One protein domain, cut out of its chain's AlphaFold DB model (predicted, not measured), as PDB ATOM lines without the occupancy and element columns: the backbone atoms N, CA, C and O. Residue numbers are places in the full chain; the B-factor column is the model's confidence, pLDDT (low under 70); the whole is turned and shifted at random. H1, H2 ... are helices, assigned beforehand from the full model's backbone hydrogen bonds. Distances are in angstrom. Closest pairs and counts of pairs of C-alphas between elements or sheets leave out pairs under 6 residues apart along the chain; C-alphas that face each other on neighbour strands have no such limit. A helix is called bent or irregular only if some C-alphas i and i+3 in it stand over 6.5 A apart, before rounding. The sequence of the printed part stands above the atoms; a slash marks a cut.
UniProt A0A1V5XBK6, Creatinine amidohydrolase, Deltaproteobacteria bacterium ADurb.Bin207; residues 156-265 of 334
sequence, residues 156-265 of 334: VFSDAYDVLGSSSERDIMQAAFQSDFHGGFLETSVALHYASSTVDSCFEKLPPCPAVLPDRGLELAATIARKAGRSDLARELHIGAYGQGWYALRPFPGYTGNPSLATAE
ATOM      1  N   VAL A 156     136.328 242.337 230.534       95.19
ATOM      2  CA  VAL A 156     135.293 241.291 230.392       95.19
ATOM      3  C   VAL A 156     133.883 241.866 230.222       95.19
ATOM      4  O   VAL A 156     133.057 241.260 229.545       95.19
ATOM      5  N   PHE A 157     133.632 243.055 230.771       96.31
ATOM      6  CA  PHE A 157     132.347 243.750 230.701       96.31
ATOM      7  C   PHE A 157     132.372 245.011 229.826       96.31
ATOM      8  O   PHE A 157     131.560 245.902 230.053       96.31
ATOM      9  N   SER A 158     133.280 245.121 228.844       95.19
ATOM     10  CA  SER A 158     133.391 246.332 228.006       95.19
ATOM     11  C   SER A 158     132.048 246.812 227.458       95.19
ATOM     12  O   SER A 158     131.709 247.968 227.679       95.19
ATOM     13  N   ASP A 159     131.240 245.915 226.887       95.62
ATOM     14  CA  ASP A 159     129.919 246.251 226.342       95.62
ATOM     15  C   ASP A 159     128.999 246.947 227.363       95.62
ATOM     16  O   ASP A 159     128.219 247.818 226.991       95.62
ATOM     17  N   ALA A 160     129.070 246.572 228.645       96.50
ATOM     18  CA  ALA A 160     128.237 247.164 229.690       96.50
ATOM     19  C   ALA A 160     128.736 248.551 230.109       96.50
ATOM     20  O   ALA A 160     127.937 249.449 230.366       96.50
ATOM     21  N   TYR A 161     130.055 248.743 230.133       96.12
ATOM     22  CA  TYR A 161     130.670 250.025 230.468       96.12
ATOM     23  C   TYR A 161     130.647 251.022 229.303       96.12
ATOM     24  O   TYR A 161     130.566 252.225 229.540       96.12
ATOM     25  N   ASP A 162     130.671 250.553 228.053       94.44
ATOM     26  CA  ASP A 162     130.605 251.396 226.850       94.44
ATOM     27  C   ASP A 162     129.307 252.219 226.776       94.44
ATOM     28  O   ASP A 162     129.295 253.301 226.183       94.44
ATOM     29  N   VAL A 163     128.232 251.761 227.430       92.56
ATOM     30  CA  VAL A 163     126.950 252.483 227.542       92.56
ATOM     31  C   VAL A 163     127.110 253.843 228.232       92.56
ATOM     32  O   VAL A 163     126.388 254.781 227.906       92.56
ATOM     33  N   LEU A 164     128.078 253.979 229.145       91.25
ATOM     34  CA  LEU A 164     128.355 255.236 229.851       91.25
ATOM     35  C   LEU A 164     129.077 256.269 228.967       91.25
ATOM     36  O   LEU A 164     129.266 257.416 229.374       91.25
ATOM     37  N   GLY A 165     129.488 255.877 227.758       90.12
ATOM     38  CA  GLY A 165     130.353 256.673 226.901       90.12
ATOM     39  C   GLY A 165     131.801 256.721 227.398       90.12
ATOM     40  O   GLY A 165     132.172 256.180 228.441       90.12
ATOM     41  N   SER A 166     132.661 257.368 226.613       87.38
ATOM     42  CA  SER A 166     134.090 257.448 226.920       87.38
ATOM     43  C   SER A 166     134.379 258.483 228.004       87.38
ATOM     44  O   SER A 166     134.235 259.685 227.774       87.38
ATOM     45  N   SER A 167     134.865 258.029 229.158       89.00
ATOM     46  CA  SER A 167     135.360 258.886 230.238       89.00
ATOM     47  C   SER A 167     136.459 258.187 231.043       89.00
ATOM     48  O   SER A 167     136.518 256.959 231.100       89.00
ATOM     49  N   SER A 168     137.321 258.962 231.710       87.25
ATOM     50  CA  SER A 168     138.320 258.396 232.629       87.25
ATOM     51  C   SER A 168     137.674 257.710 233.836       87.25
ATOM     52  O   SER A 168     138.240 256.776 234.390       87.25
ATOM     53  N   GLU A 169     136.488 258.166 234.245       85.62
ATOM     54  CA  GLU A 169     135.708 257.552 235.322       85.62
ATOM     55  C   GLU A 169     135.210 256.157 234.928       85.62
ATOM     56  O   GLU A 169     135.402 255.208 235.689       85.62
ATOM     57  N   ARG A 170     134.684 256.005 233.705       91.62
ATOM     58  CA  ARG A 170     134.311 254.703 233.140       91.62
ATOM     59  C   ARG A 170     135.494 253.745 233.169       91.62
ATOM     60  O   ARG A 170     135.339 252.609 233.612       91.62
ATOM     61  N   ASP A 171     136.663 254.189 232.705       90.50
ATOM     62  CA  ASP A 171     137.856 253.337 232.616       90.50
ATOM     63  C   ASP A 171     138.303 252.851 234.006       90.50
ATOM     64  O   ASP A 171     138.682 251.689 234.174       90.50
ATOM     65  N   ILE A 172     138.206 253.717 235.022       89.25
ATOM     66  CA  ILE A 172     138.489 253.371 236.422       89.25
ATOM     67  C   ILE A 172     137.480 252.344 236.941       89.25
ATOM     68  O   ILE A 172     137.891 251.335 237.514       89.25
ATOM     69  N   MET A 173     136.179 252.571 236.732       92.12
ATOM     70  CA  MET A 173     135.138 251.635 237.172       92.12
ATOM     71  C   MET A 173     135.311 250.263 236.520       92.12
ATOM     72  O   MET A 173     135.294 249.244 237.205       92.12
ATOM     73  N   GLN A 174     135.564 250.239 235.211       93.75
ATOM     74  CA  GLN A 174     135.783 249.011 234.462       93.75
ATOM     75  C   GLN A 174     137.024 248.254 234.952       93.75
ATOM     76  O   GLN A 174     136.971 247.044 235.177       93.75
ATOM     77  N   ALA A 175     138.145 248.951 235.159       90.00
ATOM     78  CA  ALA A 175     139.358 248.339 235.697       90.00
ATOM     79  C   ALA A 175     139.157 247.794 237.123       90.00
ATOM     80  O   ALA A 175     139.801 246.816 237.502       90.00
ATOM     81  N   ALA A 176     138.252 248.402 237.893       88.62
ATOM     82  CA  ALA A 176     137.936 248.039 239.267       88.62
ATOM     83  C   ALA A 176     136.636 247.227 239.415       88.62
ATOM     84  O   ALA A 176     136.123 247.139 240.528       88.62
ATOM     85  N   PHE A 177     136.114 246.592 238.354       93.06
ATOM     86  CA  PHE A 177     134.811 245.903 238.396       93.06
ATOM     87  C   PHE A 177     134.700 244.854 239.516       93.06
ATOM     88  O   PHE A 177     133.617 244.601 240.026       93.06
ATOM     89  N   GLN A 178     135.819 244.250 239.936       91.12
ATOM     90  CA  GLN A 178     135.852 243.280 241.039       91.12
ATOM     91  C   GLN A 178     135.462 243.892 242.396       91.12
ATOM     92  O   GLN A 178     135.144 243.162 243.329       91.12
ATOM     93  N   SER A 179     135.505 245.222 242.507       90.75
ATOM     94  CA  SER A 179     135.046 245.989 243.668       90.75
ATOM     95  C   SER A 179     133.551 246.326 243.615       90.75
ATOM     96  O   SER A 179     133.022 246.838 244.596       90.75
ATOM     97  N   ASP A 180     132.876 246.064 242.493       94.69
ATOM     98  CA  ASP A 180     131.445 246.289 242.282       94.69
ATOM     99  C   ASP A 180     130.690 244.953 242.351       94.69
ATOM    100  O   ASP A 180     130.348 244.352 241.333       94.69
ATOM    101  N   PHE A 181     130.518 244.439 243.569       93.88
ATOM    102  CA  PHE A 181     130.019 243.080 243.813       93.88
ATOM    103  C   PHE A 181     128.699 243.014 244.589       93.88
ATOM    104  O   PHE A 181     128.209 241.908 244.790       93.88
ATOM    105  N   HIS A 182     128.154 244.147 245.054       97.75
ATOM    106  CA  HIS A 182     126.898 244.183 245.812       97.75
ATOM    107  C   HIS A 182     126.134 245.496 245.627       97.75
ATOM    108  O   HIS A 182     126.661 246.559 245.942       97.75
ATOM    109  N   GLY A 183     124.897 245.455 245.142       97.75
ATOM    110  CA  GLY A 183     123.968 246.587 245.019       97.75
ATOM    111  C   GLY A 183     124.474 247.797 244.221       97.75
ATOM    112  O   GLY A 183     123.876 248.868 244.282       97.75
ATOM    113  N   GLY A 184     125.601 247.662 243.520       97.50
ATOM    114  CA  GLY A 184     126.300 248.760 242.863       97.50
ATOM    115  C   GLY A 184     125.903 248.955 241.409       97.50
ATOM    116  O   GLY A 184     124.754 248.708 241.045       97.50
ATOM    117  N   PHE A 185     126.836 249.412 240.569       98.00
ATOM    118  CA  PHE A 185     126.543 249.721 239.162       98.00
ATOM    119  C   PHE A 185     126.075 248.468 238.415       98.00
ATOM    120  O   PHE A 185     125.016 248.488 237.786       98.00
ATOM    121  N   LEU A 186     126.820 247.369 238.530       97.94
ATOM    122  CA  LEU A 186     126.534 246.094 237.881       97.94
ATOM    123  C   LEU A 186     125.177 245.535 238.308       97.94
ATOM    124  O   LEU A 186     124.320 245.281 237.463       97.94
ATOM    125  N   GLU A 187     124.962 245.364 239.608       98.31
ATOM    126  CA  GLU A 187     123.767 244.686 240.109       98.31
ATOM    127  C   GLU A 187     122.503 245.529 239.934       98.31
ATOM    128  O   GLU A 187     121.483 245.012 239.481       98.31
ATOM    129  N   THR A 188     122.588 246.843 240.168       98.81
ATOM    130  CA  THR A 188     121.469 247.761 239.912       98.81
ATOM    131  C   THR A 188     121.107 247.784 238.430       98.81
ATOM    132  O   THR A 188     119.929 247.750 238.082       98.81
ATOM    133  N   SER A 189     122.102 247.768 237.536       98.81
ATOM    134  CA  SER A 189     121.857 247.717 236.091       98.81
ATOM    135  C   SER A 189     121.143 246.422 235.696       98.81
ATOM    136  O   SER A 189     120.156 246.445 234.960       98.81
ATOM    137  N   VAL A 190     121.598 245.277 236.212       98.75
ATOM    138  CA  VAL A 190     120.984 243.966 235.942       98.75
ATOM    139  C   VAL A 190     119.561 243.887 236.516       98.75
ATOM    140  O   VAL A 190     118.664 243.361 235.853       98.75
ATOM    141  N   ALA A 191     119.314 244.478 237.687       98.81
ATOM    142  CA  ALA A 191     117.977 244.605 238.260       98.81
ATOM    143  C   ALA A 191     117.056 245.479 237.390       98.81
ATOM    144  O   ALA A 191     115.928 245.078 237.105       98.81
ATOM    145  N   LEU A 192     117.542 246.619 236.881       98.88
ATOM    146  CA  LEU A 192     116.808 247.457 235.923       98.88
ATOM    147  C   LEU A 192     116.460 246.695 234.637       98.88
ATOM    148  O   LEU A 192     115.390 246.901 234.068       98.88
ATOM    149  N   HIS A 193     117.335 245.795 234.183       98.75
ATOM    150  CA  HIS A 193     117.073 244.971 233.007       98.75
ATOM    151  C   HIS A 193     115.969 243.928 233.240       98.75
ATOM    152  O   HIS A 193     115.066 243.802 232.410       98.75
ATOM    153  N   TYR A 194     116.032 243.174 234.342       98.75
ATOM    154  CA  TYR A 194     115.129 242.039 234.573       98.75
ATOM    155  C   TYR A 194     113.853 242.378 235.348       98.75
ATOM    156  O   TYR A 194     112.836 241.707 235.170       98.75
ATOM    157  N   ALA A 195     113.897 243.380 236.223       98.19
ATOM    158  CA  ALA A 195     112.835 243.679 237.179       98.19
ATOM    159  C   ALA A 195     112.803 245.169 237.555       98.19
ATOM    160  O   ALA A 195     112.753 245.520 238.735       98.19
ATOM    161  N   SER A 196     112.793 246.055 236.552       98.25
ATOM    162  CA  SER A 196     112.796 247.516 236.742       98.25
ATOM    163  C   SER A 196     111.730 248.032 237.711       98.25
ATOM    164  O   SER A 196     111.997 248.959 238.465       98.25
ATOM    165  N   SER A 197     110.548 247.410 237.761       98.12
ATOM    166  CA  SER A 197     109.467 247.783 238.688       98.12
ATOM    167  C   SER A 197     109.786 247.535 240.168       98.12
ATOM    168  O   SER A 197     108.996 247.908 241.031       98.12
ATOM    169  N   THR A 198     110.908 246.879 240.463       98.19
ATOM    170  CA  THR A 198     111.372 246.551 241.818       98.19
ATOM    171  C   THR A 198     112.592 247.372 242.244       98.19
ATOM    172  O   THR A 198     113.121 247.153 243.334       98.19
ATOM    173  N   VAL A 199     113.021 248.312 241.392       98.56
ATOM    174  CA  VAL A 199     114.113 249.256 241.635       98.56
ATOM    175  C   VAL A 199     113.508 250.628 241.931       98.56
ATOM    176  O   VAL A 199     112.789 251.188 241.105       98.56
ATOM    177  N   ASP A 200     113.788 251.171 243.111       98.12
ATOM    178  CA  ASP A 200     113.348 252.511 243.495       98.12
ATOM    179  C   ASP A 200     114.263 253.575 242.878       98.12
ATOM    180  O   ASP A 200     115.487 253.463 242.957       98.12
ATOM    181  N   SER A 201     113.688 254.634 242.303       97.44
ATOM    182  CA  SER A 201     114.428 255.689 241.594       97.44
ATOM    183  C   SER A 201     115.393 256.496 242.469       97.44
ATOM    184  O   SER A 201     116.203 257.260 241.943       97.44
ATOM    185  N   CYS A 202     115.380 256.324 243.797       97.00
ATOM    186  CA  CYS A 202     116.374 256.936 244.673       97.00
ATOM    187  C   CYS A 202     117.823 256.553 244.322       97.00
ATOM    188  O   CYS A 202     118.724 257.324 244.662       97.00
ATOM    189  N   PHE A 203     118.053 255.444 243.596       97.56
ATOM    190  CA  PHE A 203     119.390 255.026 243.148       97.56
ATOM    191  C   PHE A 203     120.139 256.126 242.380       97.56
ATOM    192  O   PHE A 203     121.342 256.286 242.568       97.56
ATOM    193  N   GLU A 204     119.428 256.936 241.589       97.06
ATOM    194  CA  GLU A 204     119.989 258.028 240.776       97.06
ATOM    195  C   GLU A 204     120.679 259.109 241.623       97.06
ATOM    196  O   GLU A 204     121.516 259.864 241.131       97.06
ATOM    197  N   LYS A 205     120.317 259.207 242.905       96.88
ATOM    198  CA  LYS A 205     120.836 260.210 243.844       96.88
ATOM    199  C   LYS A 205     121.827 259.626 244.845       96.88
ATOM    200  O   LYS A 205     122.354 260.370 245.672       96.88
ATOM    201  N   LEU A 206     122.065 258.314 244.806       96.25
ATOM    202  CA  LEU A 206     122.993 257.671 245.724       96.25
ATOM    203  C   LEU A 206     124.437 258.069 245.396       96.25
ATOM    204  O   LEU A 206     124.836 258.052 244.228       96.25
ATOM    205  N   PRO A 207     125.252 258.407 246.411       95.50
ATOM    206  CA  PRO A 207     126.667 258.654 246.193       95.50
ATOM    207  C   PRO A 207     127.388 257.345 245.824       95.50
ATOM    208  O   PRO A 207     126.925 256.261 246.197       95.50
ATOM    209  N   PRO A 208     128.561 257.414 245.174       94.81
ATOM    210  CA  PRO A 208     129.441 256.259 245.052       94.81
ATOM    211  C   PRO A 208     129.776 255.674 246.429       94.81
ATOM    212  O   PRO A 208     129.883 256.403 247.419       94.81
ATOM    213  N   CYS A 209     129.982 254.359 246.490       95.50
ATOM    214  CA  CYS A 209     130.461 253.693 247.693       95.50
ATOM    215  C   CYS A 209     131.775 254.345 248.165       95.50
ATOM    216  O   CYS A 209     132.685 254.546 247.352       95.50
ATOM    217  N   PRO A 210     131.916 254.653 249.470       94.50
ATOM    218  CA  PRO A 210     133.172 255.139 250.023       94.50
ATOM    219  C   PRO A 210     134.345 254.205 249.713       94.50
ATOM    220  O   PRO A 210     134.177 252.991 249.575       94.50
ATOM    221  N   ALA A 211     135.551 254.773 249.656       93.69
ATOM    222  CA  ALA A 211     136.766 254.007 249.417       93.69
ATOM    223  C   ALA A 211     136.954 252.922 250.488       93.69
ATOM    224  O   ALA A 211     137.020 253.204 251.686       93.69
ATOM    225  N   VAL A 212     137.076 251.677 250.037       94.75
ATOM    226  CA  VAL A 212     137.264 250.513 250.901       94.75
ATOM    227  C   VAL A 212     138.750 250.292 251.158       94.75
ATOM    228  O   VAL A 212     139.551 250.198 250.228       94.75
ATOM    229  N   LEU A 213     139.117 250.167 252.433       94.50
ATOM    230  CA  LEU A 213     140.442 249.710 252.842       94.50
ATOM    231  C   LEU A 213     140.383 248.202 253.113       94.50
ATOM    232  O   LEU A 213     139.681 247.807 254.045       94.50
ATOM    233  N   PRO A 214     141.103 247.357 252.351       94.75
ATOM    234  CA  PRO A 214     141.097 245.915 252.575       94.75
ATOM    235  C   PRO A 214     141.578 245.529 253.978       94.75
ATOM    236  O   PRO A 214     142.464 246.178 254.549       94.75
ATOM    237  N   ASP A 215     141.042 244.432 254.515       95.44
ATOM    238  CA  ASP A 215     141.518 243.868 255.777       95.44
ATOM    239  C   ASP A 215     143.002 243.485 255.686       95.44
ATOM    240  O   ASP A 215     143.428 242.693 254.842       95.44
ATOM    241  N   ARG A 216     143.805 244.038 256.598       95.56
ATOM    242  CA  ARG A 216     145.266 243.883 256.570       95.56
ATOM    243  C   ARG A 216     145.712 242.442 256.807       95.56
ATOM    244  O   ARG A 216     146.744 242.038 256.273       95.56
ATOM    245  N   GLY A 217     144.979 241.686 257.625       94.75
ATOM    246  CA  GLY A 217     145.317 240.302 257.947       94.75
ATOM    247  C   GLY A 217     145.117 239.386 256.745       94.75
ATOM    248  O   GLY A 217     146.020 238.629 256.378       94.75
ATOM    249  N   LEU A 218     143.961 239.502 256.092       94.38
ATOM    250  CA  LEU A 218     143.648 238.768 254.871       94.38
ATOM    251  C   LEU A 218     144.543 239.187 253.701       94.38
ATOM    252  O   LEU A 218     145.006 238.315 252.968       94.38
ATOM    253  N   GLU A 219     144.885 240.470 253.570       96.44
ATOM    254  CA  GLU A 219     145.797 240.938 252.515       96.44
ATOM    255  C   GLU A 219     147.232 240.412 252.711       96.44
ATOM    256  O   GLU A 219     147.917 240.006 251.761       96.44
ATOM    257  N   LEU A 220     147.695 240.335 253.965       97.25
ATOM    258  CA  LEU A 220     148.963 239.686 254.290       97.25
ATOM    259  C   LEU A 220     148.919 238.190 253.941       97.25
ATOM    260  O   LEU A 220     149.854 237.675 253.322       97.25
ATOM    261  N   ALA A 221     147.830 237.498 254.285       96.00
ATOM    262  CA  ALA A 221     147.637 236.095 253.931       96.00
ATOM    263  C   ALA A 221     147.607 235.886 252.404       96.00
ATOM    264  O   ALA A 221     148.246 234.958 251.903       96.00
ATOM    265  N   ALA A 222     146.949 236.777 251.655       96.38
ATOM    266  CA  ALA A 222     146.928 236.779 250.195       96.38
ATOM    267  C   ALA A 222     148.345 236.915 249.618       96.38
ATOM    268  O   ALA A 222     148.751 236.155 248.734       96.38
ATOM    269  N   THR A 223     149.142 237.830 250.169       97.50
ATOM    270  CA  THR A 223     150.543 238.029 249.775       97.50
ATOM    271  C   THR A 223     151.395 236.783 250.040       97.50
ATOM    272  O   THR A 223     152.187 236.380 249.184       97.50
ATOM    273  N   ILE A 224     151.230 236.145 251.201       97.81
ATOM    274  CA  ILE A 224     151.934 234.902 251.551       97.81
ATOM    275  C   ILE A 224     151.526 233.768 250.602       97.81
ATOM    276  O   ILE A 224     152.395 233.086 250.058       97.81
ATOM    277  N   ALA A 225     150.225 233.594 250.348       97.06
ATOM    278  CA  ALA A 225     149.713 232.592 249.417       97.06
ATOM    279  C   ALA A 225     150.296 232.785 248.007       97.06
ATOM    280  O   ALA A 225     150.749 231.818 247.394       97.06
ATOM    281  N   ARG A 226     150.382 234.036 247.533       97.12
ATOM    282  CA  ARG A 226     150.985 234.383 246.238       97.12
ATOM    283  C   ARG A 226     152.460 233.989 246.179       97.12
ATOM    284  O   ARG A 226     152.877 233.338 245.227       97.12
ATOM    285  N   LYS A 227     153.236 234.321 247.218       97.19
ATOM    286  CA  LYS A 227     154.658 233.938 247.328       97.19
ATOM    287  C   LYS A 227     154.862 232.423 247.390       97.19
ATOM    288  O   LYS A 227     155.875 231.930 246.910       97.19
ATOM    289  N   ALA A 228     153.897 231.687 247.935       97.31
ATOM    290  CA  ALA A 228     153.898 230.228 247.976       97.31
ATOM    291  C   ALA A 228     153.387 229.565 246.676       97.31
ATOM    292  O   ALA A 228     153.159 228.356 246.664       97.31
ATOM    293  N   GLY A 229     153.152 230.330 245.600       96.31
ATOM    294  CA  GLY A 229     152.645 229.812 244.323       96.31
ATOM    295  C   GLY A 229     151.163 229.414 244.342       96.31
ATOM    296  O   GLY A 229     150.688 228.761 243.417       96.31
ATOM    297  N   ARG A 230     150.411 229.795 245.383       94.81
ATOM    298  CA  ARG A 230     148.975 229.509 245.528       94.81
ATOM    299  C   ARG A 230     148.139 230.676 245.001       94.81
ATOM    300  O   ARG A 230     147.460 231.354 245.769       94.81
ATOM    301  N   SER A 231     148.216 230.925 243.695       93.00
ATOM    302  CA  SER A 231     147.617 232.105 243.051       93.00
ATOM    303  C   SER A 231     146.105 232.220 243.260       93.00
ATOM    304  O   SER A 231     145.635 233.294 243.617       93.00
ATOM    305  N   ASP A 232     145.352 231.127 243.125       92.19
ATOM    306  CA  ASP A 232     143.890 231.155 243.289       92.19
ATOM    307  C   ASP A 232     143.492 231.519 244.718       92.19
ATOM    308  O   ASP A 232     142.705 232.436 244.931       92.19
ATOM    309  N   LEU A 233     144.124 230.873 245.706       93.69
ATOM    310  CA  LEU A 233     143.926 231.199 247.117       93.69
ATOM    311  C   LEU A 233     144.288 232.661 247.404       93.69
ATOM    312  O   LEU A 233     143.586 233.328 248.153       93.69
ATOM    313  N   ALA A 234     145.367 233.173 246.808       95.00
ATOM    314  CA  ALA A 234     145.761 234.567 246.978       95.00
ATOM    315  C   ALA A 234     144.698 235.543 246.456       95.00
ATOM    316  O   ALA A 234     144.433 236.547 247.112       95.00
ATOM    317  N   ARG A 235     144.081 235.261 245.301       93.19
ATOM    318  CA  ARG A 235     143.006 236.101 244.751       93.19
ATOM    319  C   ARG A 235     141.739 236.019 245.598       93.19
ATOM    320  O   ARG A 235     141.167 237.052 245.923       93.19
ATOM    321  N   GLU A 236     141.340 234.820 246.015       93.94
ATOM    322  CA  GLU A 236     140.175 234.636 246.888       93.94
ATOM    323  C   GLU A 236     140.358 235.341 248.244       93.94
ATOM    324  O   GLU A 236     139.431 235.981 248.735       93.94
ATOM    325  N   LEU A 237     141.561 235.287 248.829       94.69
ATOM    326  CA  LEU A 237     141.887 236.021 250.057       94.69
ATOM    327  C   LEU A 237     141.863 237.537 249.853       94.69
ATOM    328  O   LEU A 237     141.395 238.242 250.740       94.69
ATOM    329  N   HIS A 238     142.326 238.037 248.705       94.31
ATOM    330  CA  HIS A 238     142.275 239.462 248.374       94.31
ATOM    331  C   HIS A 238     140.829 239.970 248.243       94.31
ATOM    332  O   HIS A 238     140.475 240.985 248.838       94.31
ATOM    333  N   ILE A 239     139.962 239.223 247.549       92.06
ATOM    334  CA  ILE A 239     138.522 239.528 247.475       92.06
ATOM    335  C   ILE A 239     137.906 239.503 248.877       92.06
ATOM    336  O   ILE A 239     137.182 240.420 249.258       92.06
ATOM    337  N   GLY A 240     138.244 238.486 249.676       92.06
ATOM    338  CA  GLY A 240     137.828 238.408 251.073       92.06
ATOM    339  C   GLY A 240     138.277 239.625 251.886       92.06
ATOM    340  O   GLY A 240     137.478 240.174 252.638       92.06
ATOM    341  N   ALA A 241     139.520 240.081 251.707       94.44
ATOM    342  CA  ALA A 241     140.064 241.263 252.370       94.44
ATOM    343  C   ALA A 241     139.279 242.525 252.008       94.44
ATOM    344  O   ALA A 241     138.921 243.299 252.898       94.44
ATOM    345  N   TYR A 242     138.973 242.714 250.723       94.50
ATOM    346  CA  TYR A 242     138.158 243.834 250.264       94.50
ATOM    347  C   TYR A 242     136.741 243.771 250.851       94.50
ATOM    348  O   TYR A 242     136.276 244.747 251.433       94.50
ATOM    349  N   GLY A 243     136.083 242.608 250.797       93.44
ATOM    350  CA  GLY A 243     134.758 242.411 251.390       93.44
ATOM    351  C   GLY A 243     134.730 242.721 252.891       93.44
ATOM    352  O   GLY A 243     133.836 243.422 253.357       93.44
ATOM    353  N   GLN A 244     135.738 242.280 253.654       92.69
ATOM    354  CA  GLN A 244     135.879 242.639 255.073       92.69
ATOM    355  C   GLN A 244     136.037 244.148 255.288       92.69
ATOM    356  O   GLN A 244     135.418 244.709 256.193       92.69
ATOM    357  N   GLY A 245     136.836 244.806 254.447       95.19
ATOM    358  CA  GLY A 245     136.989 246.257 254.463       95.19
ATOM    359  C   GLY A 245     135.669 246.989 254.227       95.19
ATOM    360  O   GLY A 245     135.365 247.961 254.913       95.19
ATOM    361  N   TRP A 246     134.856 246.495 253.291       95.31
ATOM    362  CA  TRP A 246     133.539 247.055 252.993       95.31
ATOM    363  C   TRP A 246     132.575 246.919 254.180       95.31
ATOM    364  O   TRP A 246     131.947 247.898 254.580       95.31
ATOM    365  N   TYR A 247     132.540 245.753 254.835       93.06
ATOM    366  CA  TYR A 247     131.769 245.545 256.070       93.06
ATOM    367  C   TYR A 247     132.190 246.462 257.232       93.06
ATOM    368  O   TYR A 247     131.404 246.693 258.158       93.06
ATOM    369  N   ALA A 248     133.416 246.989 257.204       92.88
ATOM    370  CA  ALA A 248     133.937 247.906 258.213       92.88
ATOM    371  C   ALA A 248     133.563 249.381 257.966       92.88
ATOM    372  O   ALA A 248     133.797 250.211 258.846       92.88
ATOM    373  N   LEU A 249     132.970 249.728 256.816       92.69
ATOM    374  CA  LEU A 249     132.544 251.100 256.528       92.69
ATOM    375  C   LEU A 249     131.470 251.574 257.513       92.69
ATOM    376  O   LEU A 249     130.562 250.822 257.867       92.69
ATOM    377  N   ARG A 250     131.577 252.833 257.951       92.38
ATOM    378  CA  ARG A 250     130.615 253.499 258.839       92.38
ATOM    379  C   ARG A 250     130.364 254.942 258.374       92.38
ATOM    380  O   ARG A 250     131.334 255.700 258.299       92.38
ATOM    381  N   PRO A 251     129.106 255.334 258.086       90.75
ATOM    382  CA  PRO A 251     127.923 254.466 258.006       90.75
ATOM    383  C   PRO A 251     128.084 253.391 256.913       90.75
ATOM    384  O   PRO A 251     128.814 253.587 255.942       90.75
ATOM    385  N   PHE A 252     127.456 252.231 257.101       93.50
ATOM    386  CA  PHE A 252     127.511 251.108 256.168       93.50
ATOM    387  C   PHE A 252     126.528 251.349 255.011       93.50
ATOM    388  O   PHE A 252     125.322 251.360 255.253       93.50
ATOM    389  N   PRO A 253     126.997 251.539 253.764       93.25
ATOM    390  CA  PRO A 253     126.141 251.986 252.660       93.25
ATOM    391  C   PRO A 253     125.123 250.936 252.195       93.25
ATOM    392  O   PRO A 253     124.103 251.294 251.617       93.25
ATOM    393  N   GLY A 254     125.391 249.643 252.417       94.69
ATOM    394  CA  GLY A 254     124.552 248.558 251.896       94.69
ATOM    395  C   GLY A 254     124.763 248.232 250.418       94.69
ATOM    396  O   GLY A 254     124.092 247.346 249.908       94.69
ATOM    397  N   TYR A 255     125.693 248.913 249.746       97.06
ATOM    398  CA  TYR A 255     126.091 248.675 248.357       97.06
ATOM    399  C   TYR A 255     127.579 249.008 248.145       97.06
ATOM    400  O   TYR A 255     128.228 249.614 249.003       97.06
ATOM    401  N   THR A 256     128.117 248.603 246.999       96.50
ATOM    402  CA  THR A 256     129.463 248.889 246.485       96.50
ATOM    403  C   THR A 256     129.384 249.678 245.177       96.50
ATOM    404  O   THR A 256     128.296 249.930 244.673       96.50
ATOM    405  N   GLY A 257     130.519 250.073 244.597       94.94
ATOM    406  CA  GLY A 257     130.529 250.709 243.274       94.94
ATOM    407  C   GLY A 257     129.739 252.024 243.221       94.94
ATOM    408  O   GLY A 257     129.767 252.806 244.170       94.94
ATOM    409  N   ASN A 258     129.065 252.288 242.098       95.88
ATOM    410  CA  ASN A 258     128.302 253.519 241.888       95.88
ATOM    411  C   ASN A 258     126.920 253.234 241.264       95.88
ATOM    412  O   ASN A 258     126.796 253.238 240.037       95.88
ATOM    413  N   PRO A 259     125.877 252.975 242.074       97.31
ATOM    414  CA  PRO A 259     124.560 252.615 241.556       97.31
ATOM    415  C   PRO A 259     123.900 253.738 240.746       97.31
ATOM    416  O   PRO A 259     123.128 253.428 239.850       97.31
ATOM    417  N   SER A 260     124.227 255.016 240.979       97.12
ATOM    418  CA  SER A 260     123.590 256.147 240.275       97.12
ATOM    419  C   SER A 260     123.866 256.194 238.770       97.12
ATOM    420  O   SER A 260     123.142 256.855 238.032       97.12
ATOM    421  N   LEU A 261     124.879 255.460 238.302       96.81
ATOM    422  CA  LEU A 261     125.205 255.327 236.882       96.81
ATOM    423  C   LEU A 261     124.486 254.151 236.206       96.81
ATOM    424  O   LEU A 261     124.680 253.927 235.014       96.81
ATOM    425  N   ALA A 262     123.699 253.371 236.951       98.19
ATOM    426  CA  ALA A 262     123.080 252.153 236.450       98.19
ATOM    427  C   ALA A 262     122.040 252.416 235.356       98.19
ATOM    428  O   ALA A 262     121.248 253.354 235.429       98.19
ATOM    429  N   THR A 263     122.013 251.537 234.351       98.31
ATOM    430  CA  THR A 263     121.046 251.586 233.243       98.31
ATOM    431  C   THR A 263     120.568 250.183 232.876       98.31
ATOM    432  O   THR A 263     121.281 249.193 233.060       98.31
ATOM    433  N   ALA A 264     119.361 250.076 232.316       98.62
ATOM    434  CA  ALA A 264     118.841 248.794 231.839       98.62
ATOM    435  C   ALA A 264     119.675 248.246 230.663       98.62
ATOM    436  O   ALA A 264     119.837 247.033 230.514       98.62
ATOM    437  N   GLU A 265     120.237 249.130 229.839       98.56
ATOM    438  CA  GLU A 265     121.113 248.803 228.717       98.56
ATOM    439  C   GLU A 265     122.420 248.159 229.190       98.56
ATOM    440  O   GLU A 265     122.802 247.106 228.670       98.56
TER     441      GLU A 265
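Overview. This is residues 156 to 265 of the 334 residues of the protein "Creatinine amidohydrolase" of Deltaproteobacteria bacterium ADurb.Bin207 (UniProt A0A1V5XBK6). A helical hairpin of the two helices H5 and H6 makes one end of the long axis, and the other four helices, H1 to H4, form a loose group toward the other end. The chain crosses from H4 to H5 through residues 206 to 215, and after H6 residues 248 to 265, with no named element, lead back to the side of H1 to H4. The printed part has 110 residues, with six named helices in the order H1 to H6 and no named strand; the class is all helix. It is only just compact, close to loose, with a radius of gyration of the C-alphas of 15.6 A and spans of 47 by 31 by 26 A.

Arrangement. Look first at H6, residues 231 to 247, which touches H5, residues 216 to 227: the closest C-alphas, of Ala 222 and Ala 234, are 4.1 A apart. This hairpin has a shallow tilt of 10 degrees, opposite ways. H1, residues 156 to 162, and H2, residues 168 to 175, form another helical hairpin; they touch, the closest C-alphas being those of Tyr 161 and Arg 170 at 6.5 A, with a shallow tilt of 24 degrees, opposite ways. H3, residues 185 to 198, is near H1, with 6 pairs of C-alphas within 10 A. H4, residues 201 to 205, is only just apart from H3, at 8.2 A. Every O i to N i+4 pair is within hydrogen-bond range in H2, H5 and H6, against 2 of 3 in H1, 7 of 10 in H3 and 0 of 1 in H4, where 2 of 2 O i to N i+3 pairs are within range.

Along the chain. Find C-alpha 231 at (147.617, 232.105, 243.051); from there H6 runs 24.5 A to C-alpha 247 at (131.769, 245.545, 256.070). H5 is 16.5 A long and H3 15.7 A. H1 and H3 are irregular: C-alphas 156 and 159 are 8.4 A apart, and C-alphas 194 and 197 are 9.1 A apart. H1 begins at C-alpha 156, (135.293, 241.291, 230.392).

Size, cuts and confidence. The two C-alphas farthest apart, of Ser 197 and Ala 228, are 48.7 A apart. The printed part has no cut, no link between helices is long, and no printed residue is under 70 in pLDDT.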